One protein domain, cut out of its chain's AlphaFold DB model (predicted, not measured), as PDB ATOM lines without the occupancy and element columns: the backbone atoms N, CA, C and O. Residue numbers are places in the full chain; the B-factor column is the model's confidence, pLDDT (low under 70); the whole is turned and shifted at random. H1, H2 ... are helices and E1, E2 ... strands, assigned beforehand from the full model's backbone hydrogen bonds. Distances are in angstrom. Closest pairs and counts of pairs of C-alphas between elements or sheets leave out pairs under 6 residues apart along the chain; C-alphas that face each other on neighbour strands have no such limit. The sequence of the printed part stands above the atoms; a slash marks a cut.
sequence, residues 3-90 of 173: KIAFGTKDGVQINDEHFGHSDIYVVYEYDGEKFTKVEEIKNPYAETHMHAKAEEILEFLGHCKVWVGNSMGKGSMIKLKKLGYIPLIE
ATOM      1  N   LYS A   3     141.103 136.426 141.386       96.56
ATOM      2  CA  LYS A   3     142.444 137.017 141.329       96.56
ATOM      3  C   LYS A   3     143.485 136.007 140.858       96.56
ATOM      4  O   LYS A   3     143.478 134.850 141.292       96.56
ATOM      5  N   ILE A   4     144.362 136.462 139.975       96.75
ATOM      6  CA  ILE A   4     145.412 135.683 139.324       96.75
ATOM      7  C   ILE A   4     146.737 136.405 139.547       96.75
ATOM      8  O   ILE A   4     146.855 137.573 139.192       96.75
ATOM      9  N   ALA A   5     147.723 135.707 140.101       96.81
ATOM     10  CA  ALA A   5     149.075 136.218 140.274       96.81
ATOM     11  C   ALA A   5     149.991 135.681 139.172       96.81
ATOM     12  O   ALA A   5     150.054 134.469 138.961       96.81
ATOM     13  N   PHE A   6     150.725 136.566 138.504       95.25
ATOM     14  CA  PHE A   6     151.754 136.226 137.526       95.25
ATOM     15  C   PHE A   6     153.128 136.451 138.141       95.25
ATOM     16  O   PHE A   6     153.425 137.560 138.577       95.25
ATOM     17  N   GLY A   7     153.961 135.415 138.170       93.56
ATOM     18  CA  GLY A   7     155.358 135.535 138.571       93.56
ATOM     19  C   GLY A   7     156.198 136.115 137.436       93.56
ATOM     20  O   GLY A   7     156.346 135.471 136.397       93.56
ATOM     21  N   THR A   8     156.729 137.321 137.623       92.19
ATOM     22  CA  THR A   8     157.475 138.082 136.608       92.19
ATOM     23  C   THR A   8     158.838 138.534 137.124       92.19
ATOM     24  O   THR A   8     159.058 138.613 138.335       92.19
ATOM     25  N   LYS A   9     159.745 138.852 136.199       88.94
ATOM     26  CA  LYS A   9     161.028 139.496 136.523       88.94
ATOM     27  C   LYS A   9     160.949 141.022 136.413       88.94
ATOM     28  O   LYS A   9     161.535 141.745 137.202       88.94
ATOM     29  N   ASP A  10     160.173 141.511 135.451       88.44
ATOM     30  CA  ASP A  10     160.098 142.925 135.064       88.44
ATOM     31  C   ASP A  10     158.675 143.512 135.145       88.44
ATOM     32  O   ASP A  10     158.449 144.646 134.730       88.44
ATOM     33  N   GLY A  11     157.698 142.749 135.648       88.25
ATOM     34  CA  GLY A  11     156.285 143.142 135.663       88.25
ATOM     35  C   GLY A  11     155.557 142.964 134.324       88.25
ATOM     36  O   GLY A  11     154.367 143.276 134.230       88.25
ATOM     37  N   VAL A  12     156.237 142.460 133.288       85.69
ATOM     38  CA  VAL A  12     155.695 142.321 131.929       85.69
ATOM     39  C   VAL A  12     155.718 140.867 131.477       85.69
ATOM     40  O   VAL A  12     154.688 140.332 131.067       85.69
ATOM     41  N   GLN A  13     156.879 140.221 131.550       85.00
ATOM     42  CA  GLN A  13     157.081 138.853 131.095       85.00
ATOM     43  C   GLN A  13     157.090 137.883 132.272       85.00
ATOM     44  O   GLN A  13     157.623 138.169 133.348       85.00
ATOM     45  N   ILE A  14     156.515 136.699 132.049       85.69
ATOM     46  CA  ILE A  14     156.617 135.603 133.013       85.69
ATOM     47  C   ILE A  14     158.101 135.276 133.197       85.69
ATOM     48  O   ILE A  14     158.829 135.107 132.220       85.69
ATOM     49  N   ASN A  15     158.526 135.187 134.458       80.06
ATOM     50  CA  ASN A  15     159.889 134.822 134.834       80.06
ATOM     51  C   ASN A  15     160.282 133.493 134.170       80.06
ATOM     52  O   ASN A  15     159.490 132.555 134.196       80.06
ATOM     53  N   ASP A  16     161.482 133.392 133.600       79.06
ATOM     54  CA  ASP A  16     162.008 132.165 132.995       79.06
ATOM     55  C   ASP A  16     162.537 131.155 134.031       79.06
ATOM     56  O   ASP A  16     162.764 129.988 133.700       79.06
ATOM     57  N   GLU A  17     162.655 131.567 135.296       80.81
ATOM     58  CA  GLU A  17     163.018 130.712 136.423       80.81
ATOM     59  C   GLU A  17     161.803 130.110 137.173       80.81
ATOM     60  O   GLU A  17     160.685 129.950 136.669       80.81
ATOM     61  N   HIS A  18     162.024 129.696 138.424       83.94
ATOM     62  CA  HIS A  18     160.980 129.246 139.332       83.94
ATOM     63  C   HIS A  18     160.060 130.402 139.742       83.94
ATOM     64  O   HIS A  18     160.507 131.503 140.027       83.94
ATOM     65  N   PHE A  19     158.763 130.122 139.873       88.75
ATOM     66  CA  PHE A  19     157.750 131.083 140.309       88.75
ATOM     67  C   PHE A  19     158.146 131.779 141.617       88.75
ATOM     68  O   PHE A  19     157.993 132.987 141.720       88.75
ATOM     69  N   GLY A  20     158.729 131.040 142.571       85.06
ATOM     70  CA  GLY A  20     159.212 131.596 143.840       85.06
ATOM     71  C   GLY A  20     160.426 132.530 143.738       85.06
ATOM     72  O   GLY A  20     160.730 133.192 144.722       85.06
ATOM     73  N   HIS A  21     161.094 132.598 142.581       86.38
ATOM     74  CA  HIS A  21     162.180 133.542 142.261       86.38
ATOM     75  C   HIS A  21     161.702 134.725 141.418       86.38
ATOM     76  O   HIS A  21     162.503 135.465 140.866       86.38
ATOM     77  N   SER A  22     160.393 134.883 141.236       90.00
ATOM     78  CA  SER A  22     159.888 136.070 140.550       90.00
ATOM     79  C   SER A  22     160.228 137.297 141.382       90.00
ATOM     80  O   SER A  22     159.947 137.290 142.578       90.00
ATOM     81  N   ASP A  23     160.787 138.334 140.772       92.00
ATOM     82  CA  ASP A  23     161.086 139.594 141.457       92.00
ATOM     83  C   ASP A  23     159.790 140.309 141.857       92.00
ATOM     84  O   ASP A  23     159.690 140.927 142.923       92.00
ATOM     85  N   ILE A  24     158.774 140.197 140.996       94.00
ATOM     86  CA  ILE A  24     157.488 140.871 141.140       94.00
ATOM     87  C   ILE A  24     156.362 139.904 140.779       94.00
ATOM     88  O   ILE A  24     156.386 139.244 139.735       94.00
ATOM     89  N   TYR A  25     155.334 139.868 141.619       95.56
ATOM     90  CA  TYR A  25     154.059 139.253 141.292       95.56
ATOM     91  C   TYR A  25     153.074 140.317 140.830       95.56
ATOM     92  O   TYR A  25     152.729 141.227 141.584       95.56
ATOM     93  N   VAL A  26     152.597 140.192 139.596       96.81
ATOM     94  CA  VAL A  26     151.564 141.080 139.059       96.81
ATOM     95  C   VAL A  26     150.210 140.416 139.247       96.81
ATOM     96  O   VAL A  26     149.990 139.306 138.757       96.81
ATOM     97  N   VAL A  27     149.297 141.080 139.952       97.38
ATOM     98  CA  VAL A  27     147.964 140.540 140.227       97.38
ATOM     99  C   VAL A  27     146.945 141.164 139.290       97.38
ATOM    100  O   VAL A  27     146.795 142.386 139.218       97.38
ATOM    101  N   TYR A  28     146.200 140.298 138.615       96.94
ATOM    102  CA  TYR A  28     145.040 140.664 137.822       96.94
ATOM    103  C   TYR A  28     143.766 140.145 138.469       96.94
ATOM    104  O   TYR A  28     143.723 139.033 138.997       96.94
ATOM    105  N   GLU A  29     142.707 140.933 138.375       97.00
ATOM    106  CA  GLU A  29     141.351 140.526 138.700       97.00
ATOM    107  C   GLU A  29     140.557 140.295 137.415       97.00
ATOM    108  O   GLU A  29     140.593 141.111 136.493       97.00
ATOM    109  N   TYR A  30     139.859 139.163 137.361       95.25
ATOM    110  CA  TYR A  30     138.914 138.816 136.309       95.25
ATOM    111  C   TYR A  30     137.486 138.884 136.847       95.25
ATOM    112  O   TYR A  30     137.136 138.198 137.821       95.25
ATOM    113  N   ASP A  31     136.667 139.703 136.195       93.25
ATOM    114  CA  ASP A  31     135.259 139.920 136.531       93.25
ATOM    115  C   ASP A  31     134.294 139.013 135.746       93.25
ATOM    116  O   ASP A  31     133.135 138.887 136.135       93.25
ATOM    117  N   GLY A  32     134.776 138.319 134.708       91.12
ATOM    118  CA  GLY A  32     133.948 137.538 133.780       91.12
ATOM    119  C   GLY A  32     134.022 138.036 132.335       91.12
ATOM    120  O   GLY A  32     133.676 137.298 131.416       91.12
ATOM    121  N   GLU A  33     134.539 139.242 132.116       92.69
ATOM    122  CA  GLU A  33     134.643 139.853 130.789       92.69
ATOM    123  C   GLU A  33     136.066 140.325 130.497       92.69
ATOM    124  O   GLU A  33     136.573 140.116 129.394       92.69
ATOM    125  N   LYS A  34     136.744 140.908 131.490       93.50
ATOM    126  CA  LYS A  34     138.066 141.514 131.311       93.50
ATOM    127  C   LYS A  34     139.008 141.240 132.475       93.50
ATOM    128  O   LYS A  34     138.595 140.965 133.597       93.50
ATOM    129  N   PHE A  35     140.301 141.358 132.186       95.38
ATOM    130  CA  PHE A  35     141.362 141.342 133.185       95.38
ATOM    131  C   PHE A  35     141.785 142.774 133.500       95.38
ATOM    132  O   PHE A  35     142.114 143.535 132.592       95.38
ATOM    133  N   THR A  36     141.814 143.125 134.782       96.50
ATOM    134  CA  THR A  36     142.311 144.422 135.257       96.50
ATOM    135  C   THR A  36     143.485 144.186 136.191       96.50
ATOM    136  O   THR A  36     143.371 143.392 137.121       96.50
ATOM    137  N   LYS A  37     144.621 144.847 135.950       96.19
ATOM    138  CA  LYS A  37     145.756 144.820 136.879       96.19
ATOM    139  C   LYS A  37     145.367 145.582 138.142       96.19
ATOM    140  O   LYS A  37     144.976 146.742 138.050       96.19
ATOM    141  N   VAL A  38     145.462 144.930 139.297       96.81
ATOM    142  CA  VAL A  38     145.017 145.487 140.586       96.81
ATOM    143  C   VAL A  38     146.149 145.653 141.590       96.81
ATOM    144  O   VAL A  38     146.002 146.421 142.534       96.81
ATOM    145  N   GLU A  39     147.269 144.953 141.404       95.94
ATOM    146  CA  GLU A  39     148.366 144.956 142.372       95.94
ATOM    147  C   GLU A  39     149.699 144.590 141.711       95.94
ATOM    148  O   GLU A  39     149.742 143.810 140.755       95.94
ATOM    149  N   GLU A  40     150.788 145.118 142.264       96.44
ATOM    150  CA  GLU A  40     152.146 144.623 142.056       96.44
ATOM    151  C   GLU A  40     152.782 144.378 143.416       96.44
ATOM    152  O   GLU A  40     152.847 145.278 144.251       96.44
ATOM    153  N   ILE A  41     153.247 143.153 143.635       95.06
ATOM    154  CA  ILE A  41     153.808 142.727 144.912       95.06
ATOM    155  C   ILE A  41     155.265 142.367 144.681       95.06
ATOM    156  O   ILE A  41     155.572 141.429 143.944       95.06
ATOM    157  N   LYS A  42     156.174 143.102 145.321       94.00
ATOM    158  CA  LYS A  42     157.598 142.775 145.289       94.00
ATOM    159  C   LYS A  42     157.844 141.523 146.127       94.00
ATOM    160  O   LYS A  42     157.395 141.455 147.268       94.00
ATOM    161  N   ASN A  43     158.552 140.544 145.576       91.19
ATOM    162  CA  ASN A  43     158.861 139.314 146.289       91.19
ATOM    163  C   ASN A  43     160.031 139.545 147.262       91.19
ATOM    164  O   ASN A  43     161.151 139.788 146.806       91.19
ATOM    165  N   PRO A  44     159.830 139.435 148.588       88.31
ATOM    166  CA  PRO A  44     160.915 139.618 149.552       88.31
ATOM    167  C   PRO A  44     161.972 138.502 149.493       88.31
ATOM    168  O   PRO A  44     163.049 138.653 150.062       88.31
ATOM    169  N   TYR A  45     161.688 137.403 148.789       87.38
ATOM    170  CA  TYR A  45     162.553 136.228 148.667       87.38
ATOM    171  C   TYR A  45     163.201 136.081 147.282       87.38
ATOM    172  O   TYR A  45     163.735 135.021 146.965       87.38
ATOM    173  N   ALA A  46     163.141 137.113 146.434       81.50
ATOM    174  CA  ALA A  46     163.684 137.052 145.074       81.50
ATOM    175  C   ALA A  46     165.191 136.725 145.040       81.50
ATOM    176  O   ALA A  46     165.643 135.950 144.204       81.50
ATOM    177  N   GLU A  47     165.961 137.264 145.990       72.69
ATOM    178  CA  GLU A  47     167.427 137.136 146.033       72.69
ATOM    179  C   GLU A  47     167.925 135.983 146.921       72.69
ATOM    180  O   GLU A  47     169.124 135.695 146.974       72.69
ATOM    181  N   THR A  48     167.039 135.309 147.661       68.06
ATOM    182  CA  THR A  48     167.466 134.250 148.579       68.06
ATOM    183  C   THR A  48     167.794 132.970 147.816       68.06
ATOM    184  O   THR A  48     166.945 132.405 147.137       68.06
ATOM    185  N   HIS A  49     169.012 132.445 148.004       49.41
ATOM    186  CA  HIS A  49     169.516 131.214 147.364       49.41
ATOM    187  C   HIS A  49     168.691 129.943 147.706       49.41
ATOM    188  O   HIS A  49     168.889 128.874 147.122       49.41
ATOM    189  N   MET A  50     167.760 130.041 148.661       56.41
ATOM    190  CA  MET A  50     166.709 129.060 148.904       56.41
ATOM    191  C   MET A  50     165.384 129.591 148.354       56.41
ATOM    192  O   MET A  50     164.861 130.571 148.871       56.41
ATOM    193  N   HIS A  51     164.829 128.906 147.349       65.38
ATOM    194  CA  HIS A  51     163.489 129.166 146.822       65.38
ATOM    195  C   HIS A  51     162.475 129.369 147.959       65.38
ATOM    196  O   HIS A  51     162.377 128.507 148.841       65.38
ATOM    197  N   ALA A  52     161.684 130.444 147.889       65.19
ATOM    198  CA  ALA A  52     160.592 130.673 148.829       65.19
ATOM    199  C   ALA A  52     159.674 129.446 148.901       65.19
ATOM    200  O   ALA A  52     159.254 128.877 147.880       65.19
ATOM    201  N   LYS A  53     159.366 129.017 150.122       81.50
ATOM    202  CA  LYS A  53     158.398 127.952 150.356       81.50
ATOM    203  C   LYS A  53     157.013 128.448 149.963       81.50
ATOM    204  O   LYS A  53     156.702 129.633 150.037       81.50
ATOM    205  N   ALA A  54     156.138 127.520 149.575       81.50
ATOM    206  CA  ALA A  54     154.773 127.879 149.192       81.50
ATOM    207  C   ALA A  54     154.037 128.629 150.318       81.50
ATOM    208  O   ALA A  54     153.222 129.489 150.026       81.50
ATOM    209  N   GLU A  55     154.339 128.322 151.582       85.06
ATOM    210  CA  GLU A  55     153.731 128.959 152.758       85.06
ATOM    211  C   GLU A  55     154.092 130.436 152.864       85.06
ATOM    212  O   GLU A  55     153.209 131.246 153.101       85.06
ATOM    213  N   GLU A  56     155.358 130.772 152.622       88.44
ATOM    214  CA  GLU A  56     155.863 132.146 152.664       88.44
ATOM    215  C   GLU A  56     155.213 132.979 151.555       88.44
ATOM    216  O   GLU A  56     154.742 134.087 151.786       88.44
ATOM    217  N   ILE A  57     155.085 132.409 150.351       87.62
ATOM    218  CA  ILE A  57     154.407 133.090 149.240       87.62
ATOM    219  C   ILE A  57     152.895 133.228 149.506       87.62
ATOM    220  O   ILE A  57     152.271 134.211 149.110       87.62
ATOM    221  N   LEU A  58     152.279 132.254 150.183       91.25
ATOM    222  CA  LEU A  58     150.850 132.284 150.512       91.25
ATOM    223  C   LEU A  58     150.478 133.437 151.452       91.25
ATOM    224  O   LEU A  58     149.327 133.866 151.410       91.25
ATOM    225  N   GLU A  59     151.410 133.955 152.255       90.88
ATOM    226  CA  GLU A  59     151.153 135.094 153.149       90.88
ATOM    227  C   GLU A  59     150.705 136.342 152.381       90.88
ATOM    228  O   GLU A  59     149.839 137.075 152.854       90.88
ATOM    229  N   PHE A  60     151.235 136.546 151.172       91.69
ATOM    230  CA  PHE A  60     150.925 137.713 150.347       91.69
ATOM    231  C   PHE A  60     150.273 137.377 149.002       91.69
ATOM    232  O   PHE A  60     149.810 138.288 148.335       91.69
ATOM    233  N   LEU A  61     150.187 136.109 148.582       94.62
ATOM    234  CA  LEU A  61     149.412 135.687 147.400       94.62
ATOM    235  C   LEU A  61     148.200 134.812 147.742       94.62
ATOM    236  O   LEU A  61     147.538 134.297 146.838       94.62
ATOM    237  N   GLY A  62     147.875 134.625 149.023       94.00
ATOM    238  CA  GLY A  62     146.747 133.795 149.456       94.00
ATOM    239  C   GLY A  62     145.384 134.274 148.939       94.00
ATOM    240  O   GLY A  62     144.460 133.480 148.768       94.00
ATOM    241  N   HIS A  63     145.251 135.559 148.603       94.56
ATOM    242  CA  HIS A  63     144.054 136.106 147.953       94.56
ATOM    243  C   HIS A  63     143.973 135.804 146.451       94.56
ATOM    244  O   HIS A  63     142.921 136.007 145.844       94.56
ATOM    245  N   CYS A  64     145.052 135.318 145.839       96.06
ATOM    246  CA  CYS A  64     145.118 134.967 144.425       96.06
ATOM    247  C   CYS A  64     144.837 133.476 144.249       96.06
ATOM    248  O   CYS A  64     145.630 132.631 144.650       96.06
ATOM    249  N   LYS A  65     143.714 133.125 143.616       95.19
ATOM    250  CA  LYS A  65     143.303 131.723 143.441       95.19
ATOM    251  C   LYS A  65     144.158 130.981 142.411       95.19
ATOM    252  O   LYS A  65     144.315 129.763 142.507       95.19
ATOM    253  N   VAL A  66     144.682 131.710 141.429       94.88
ATOM    254  CA  VAL A  66     145.442 131.171 140.295       94.88
ATOM    255  C   VAL A  66     146.839 131.763 140.296       94.88
ATOM    256  O   VAL A  66     146.983 132.977 140.411       94.88
ATOM    257  N   TRP A  67     147.860 130.918 140.193       94.56
ATOM    258  CA  TRP A  67     149.261 131.332 140.217       94.56
ATOM    259  C   TRP A  67     149.927 130.882 138.921       94.56
ATOM    260  O   TRP A  67     150.032 129.683 138.665       94.56
ATOM    261  N   VAL A  68     150.343 131.837 138.099       92.62
ATOM    262  CA  VAL A  68     150.903 131.615 136.765       92.62
ATOM    263  C   VAL A  68     152.412 131.814 136.803       92.62
ATOM    264  O   VAL A  68     152.891 132.859 137.242       92.62
ATOM    265  N   GLY A  69     153.170 130.828 136.327       89.94
ATOM    266  CA  GLY A  69     154.626 130.927 136.229       89.94
ATOM    267  C   GLY A  69     155.235 129.945 135.233       89.94
ATOM    268  O   GLY A  69     154.567 129.049 134.726       89.94
ATOM    269  N   ASN A  70     156.536 130.070 134.987       84.50
ATOM    270  CA  ASN A  70     157.269 129.140 134.124       84.50
ATOM    271  C   ASN A  70     157.545 127.790 134.803       84.50
ATOM    272  O   ASN A  70     157.529 126.730 134.173       84.50
ATOM    273  N   SER A  71     157.785 127.808 136.115       82.69
ATOM    274  CA  SER A  71     158.205 126.628 136.862       82.69
ATOM    275  C   SER A  71     157.750 126.667 138.320       82.69
ATOM    276  O   SER A  71     157.852 127.688 138.982       82.69
ATOM    277  N   MET A  72     157.321 125.532 138.876       85.50
ATOM    278  CA  MET A  72     157.103 125.362 140.318       85.50
ATOM    279  C   MET A  72     157.641 124.006 140.778       85.50
ATOM    280  O   MET A  72     157.635 123.030 140.026       85.50
ATOM    281  N   GLY A  73     158.094 123.932 142.030       80.19
ATOM    282  CA  GLY A  73     158.483 122.663 142.640       80.19
ATOM    283  C   GLY A  73     157.291 121.704 142.745       80.19
ATOM    284  O   GLY A  73     156.185 122.113 143.101       80.19
ATOM    285  N   LYS A  74     157.504 120.408 142.478       80.81
ATOM    286  CA  LYS A  74     156.442 119.381 142.513       80.81
ATOM    287  C   LYS A  74     155.718 119.326 143.865       80.81
ATOM    288  O   LYS A  74     154.494 119.216 143.896       80.81
ATOM    289  N   GLY A  75     156.462 119.444 144.969       83.75
ATOM    290  CA  GLY A  75     155.898 119.514 146.321       83.75
ATOM    291  C   GLY A  75     154.970 120.719 146.500       83.75
ATOM    292  O   GLY A  75     153.837 120.554 146.951       83.75
ATOM    293  N   SER A  76     155.409 121.899 146.051       86.88
ATOM    294  CA  SER A  76     154.616 123.132 146.078       86.88
ATOM    295  C   SER A  76     153.342 123.001 145.247       86.88
ATOM    296  O   SER A  76     152.266 123.307 145.747       86.88
ATOM    297  N   MET A  77     153.418 122.460 144.022       87.00
ATOM    298  CA  MET A  77     152.233 122.258 143.176       87.00
ATOM    299  C   MET A  77     151.197 121.337 143.832       87.00
ATOM    300  O   MET A  77     150.007 121.647 143.834       87.00
ATOM    301  N   ILE A  78     151.634 120.211 144.409       85.50
ATOM    302  CA  ILE A  78     150.742 119.278 145.115       85.50
ATOM    303  C   ILE A  78     150.091 119.971 146.314       85.50
ATOM    304  O   ILE A  78     148.891 119.814 146.539       85.50
ATOM    305  N   LYS A  79     150.869 120.743 147.080       89.69
ATOM    306  CA  LYS A  79     150.373 121.462 148.253       89.69
ATOM    307  C   LYS A  79     149.365 122.549 147.877       89.69
ATOM    308  O   LYS A  79     148.274 122.561 148.435       89.69
ATOM    309  N   LEU A  80     149.681 123.385 146.889       91.31
ATOM    310  CA  LEU A  80     148.792 124.432 146.379       91.31
ATOM    311  C   LEU A  80     147.460 123.850 145.894       91.31
ATOM    312  O   LEU A  80     146.408 124.308 146.334       91.31
ATOM    313  N   LYS A  81     147.490 122.775 145.093       90.62
ATOM    314  CA  LYS A  81     146.270 122.085 144.636       90.62
ATOM    315  C   LYS A  81     145.428 121.560 145.806       90.62
ATOM    316  O   LYS A  81     144.210 121.718 145.791       90.62
ATOM    317  N   LYS A  82     146.051 120.980 146.842       91.56
ATOM    318  CA  LYS A  82     145.346 120.516 148.059       91.56
ATOM    319  C   LYS A  82     144.698 121.655 148.845       91.56
ATOM    320  O   LYS A  82     143.639 121.460 149.424       91.56
ATOM    321  N   LEU A  83     145.324 122.828 148.844       92.31
ATOM    322  CA  LEU A  83     144.791 124.052 149.445       92.31
ATOM    323  C   LEU A  83     143.772 124.764 148.530       92.31
ATOM    324  O   LEU A  83     143.247 125.821 148.869       92.31
ATOM    325  N   GLY A  84     143.468 124.181 147.366       92.62
ATOM    326  CA  GLY A  84     142.494 124.686 146.408       92.62
ATOM    327  C   GLY A  84     143.026 125.770 145.472       92.62
ATOM    328  O   GLY A  84     142.221 126.376 144.775       92.62
ATOM    329  N   TYR A  85     144.324 126.053 145.445       94.56
ATOM    330  CA  TYR A  85     144.924 126.972 144.474       94.56
ATOM    331  C   TYR A  85     145.171 126.275 143.135       94.56
ATOM    332  O   TYR A  85     145.323 125.053 143.064       94.56
ATOM    333  N   ILE A  86     145.235 127.067 142.068       91.69
ATOM    334  CA  ILE A  86     145.438 126.585 140.703       91.69
ATOM    335  C   ILE A  86     146.819 127.052 140.219       91.69
ATOM    336  O   ILE A  86     146.932 128.162 139.697       91.69
ATOM    337  N   PRO A  87     147.881 126.242 140.391       90.62
ATOM    338  CA  PRO A  87     149.169 126.527 139.776       90.62
ATOM    339  C   PRO A  87     149.093 126.234 138.272       90.62
ATOM    340  O   PRO A  87     148.830 125.099 137.864       90.62
ATOM    341  N   LEU A  88     149.325 127.255 137.453       87.44
ATOM    342  CA  LEU A  88     149.419 127.160 136.001       87.44
ATOM    343  C   LEU A  88     150.876 127.336 135.595       87.44
ATOM    344  O   LEU A  88     151.447 128.414 135.743       87.44
ATOM    345  N   ILE A  89     151.463 126.244 135.111       85.69
ATOM    346  CA  ILE A  89     152.872 126.179 134.740       85.69
ATOM    347  C   ILE A  89     153.000 125.882 133.259       85.69
ATOM    348  O   ILE A  89     152.383 124.940 132.752       85.69
ATOM    349  N   GLU A  90     153.794 126.689 132.566       77.62
ATOM    350  CA  GLU A  90     153.997 126.528 131.133       77.62
ATOM    351  C   GLU A  90     154.885 125.322 130.790       77.62
ATOM    352  O   GLU A  90     155.717 124.840 131.566       77.62
TER     353      GLU A  90
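AT A GLANCE: This is residues 3 to 90 of the 173 residues of an uncharacterized protein of Marinitoga sp. 4572_148 (UniProt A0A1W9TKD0). A single strongly twisted sheet of five strands makes a wall, with H2 over its E5 edge; H1 only grazes the sheet with its residues 60 to 61 and only just touches H2. The tip of the E2 and E3 hairpin and the link from E3 to H1 reach toward opposite ends of the longest axis. The printed part has 88 residues, with two named helices and five named strands in the order E1, E2, E3, H1, E4, H2, E5. The sheet is mixed, in the order E3, E2, E1, E4, E5, and the class is mixed, helices and strands. The whole is compact, with a radius of gyration of the C-alphas of 11.9 A and spans of 38 by 29 by 24 A.

HOW THE PARTS SIT: E1, residues 3 to 8, E2, residues 24 to 30, and E3, residues 35 to 42, form a meander, each strand the antiparallel neighbour of the one before; E1 and E2, and E2 and E3, are hairpins. N 6 and O 26 are 2.8 A apart across E1 and E2, and N 27 and O 39 are 2.9 A apart across E2 and E3, both within hydrogen-bond range. E3, an edge strand, bends by 53 degrees at residue 38. On the other side of E1 from E2 is E4, residues 66 to 69, parallel to E1 at 13 degrees, with N 5 and O 66 within hydrogen-bond range at 2.8 A. E5, residues 86 to 89, the other edge strand, is parallel to E4 at 15 degrees, with N 88 and O 67 within range at 2.8 A. E3 and E5 are apart. H2, residues 74 to 82, is on the sheet and lies over E5, running along the strands at 3 degrees on the local plane; its height over the sheet is 8.2 A, from a plane through 6 C-alphas, only just enough. The closest C-alphas of H2 and E5, those of Met 77 and Pro 87, are 6.3 A apart. H1, residues 54 to 61, only just touches H2, with 3 pairs of C-alphas within 8 A, the closest being those of Ala 54 and Ser 76 at 5.7 A; they run the same way at a steep tilt of 54 degrees. E4, H2 and E5 make a strand-helix-strand unit, two parallel neighbour strands with a helix between them along the chain; E3, H1 and E4 make a split one, with E2 and E1 between its strands. Both crossovers are right-handed. Every O i to N i+4 pair is within hydrogen-bond range in H2, and 3 of 4 are in H1.

IN THESE COORDINATES: E1 begins at C-alpha 3, (142.444, 137.017, 141.329), and is 15.8 A long. E2 is 19.3 A and E3 20.3 A long, E3 ending at C-alpha 42, (157.598, 142.775, 145.289). H1 is 9.6 A, E4 10.0 A and H2 12.5 A long. E5, 9.5 A long, ends at C-alpha 89, (152.872, 126.179, 134.740).

THE WHOLE: The two C-alphas farthest apart, those of Glu 33 and His 49, are 39.6 A apart. The printed part has no cut. The links E1 to E2, with 15 residues, and E3 to H1, with 11, are long; the others are tight. The mean pLDDT of the printed part is 88.3, and residues 48 to 52 are under 70.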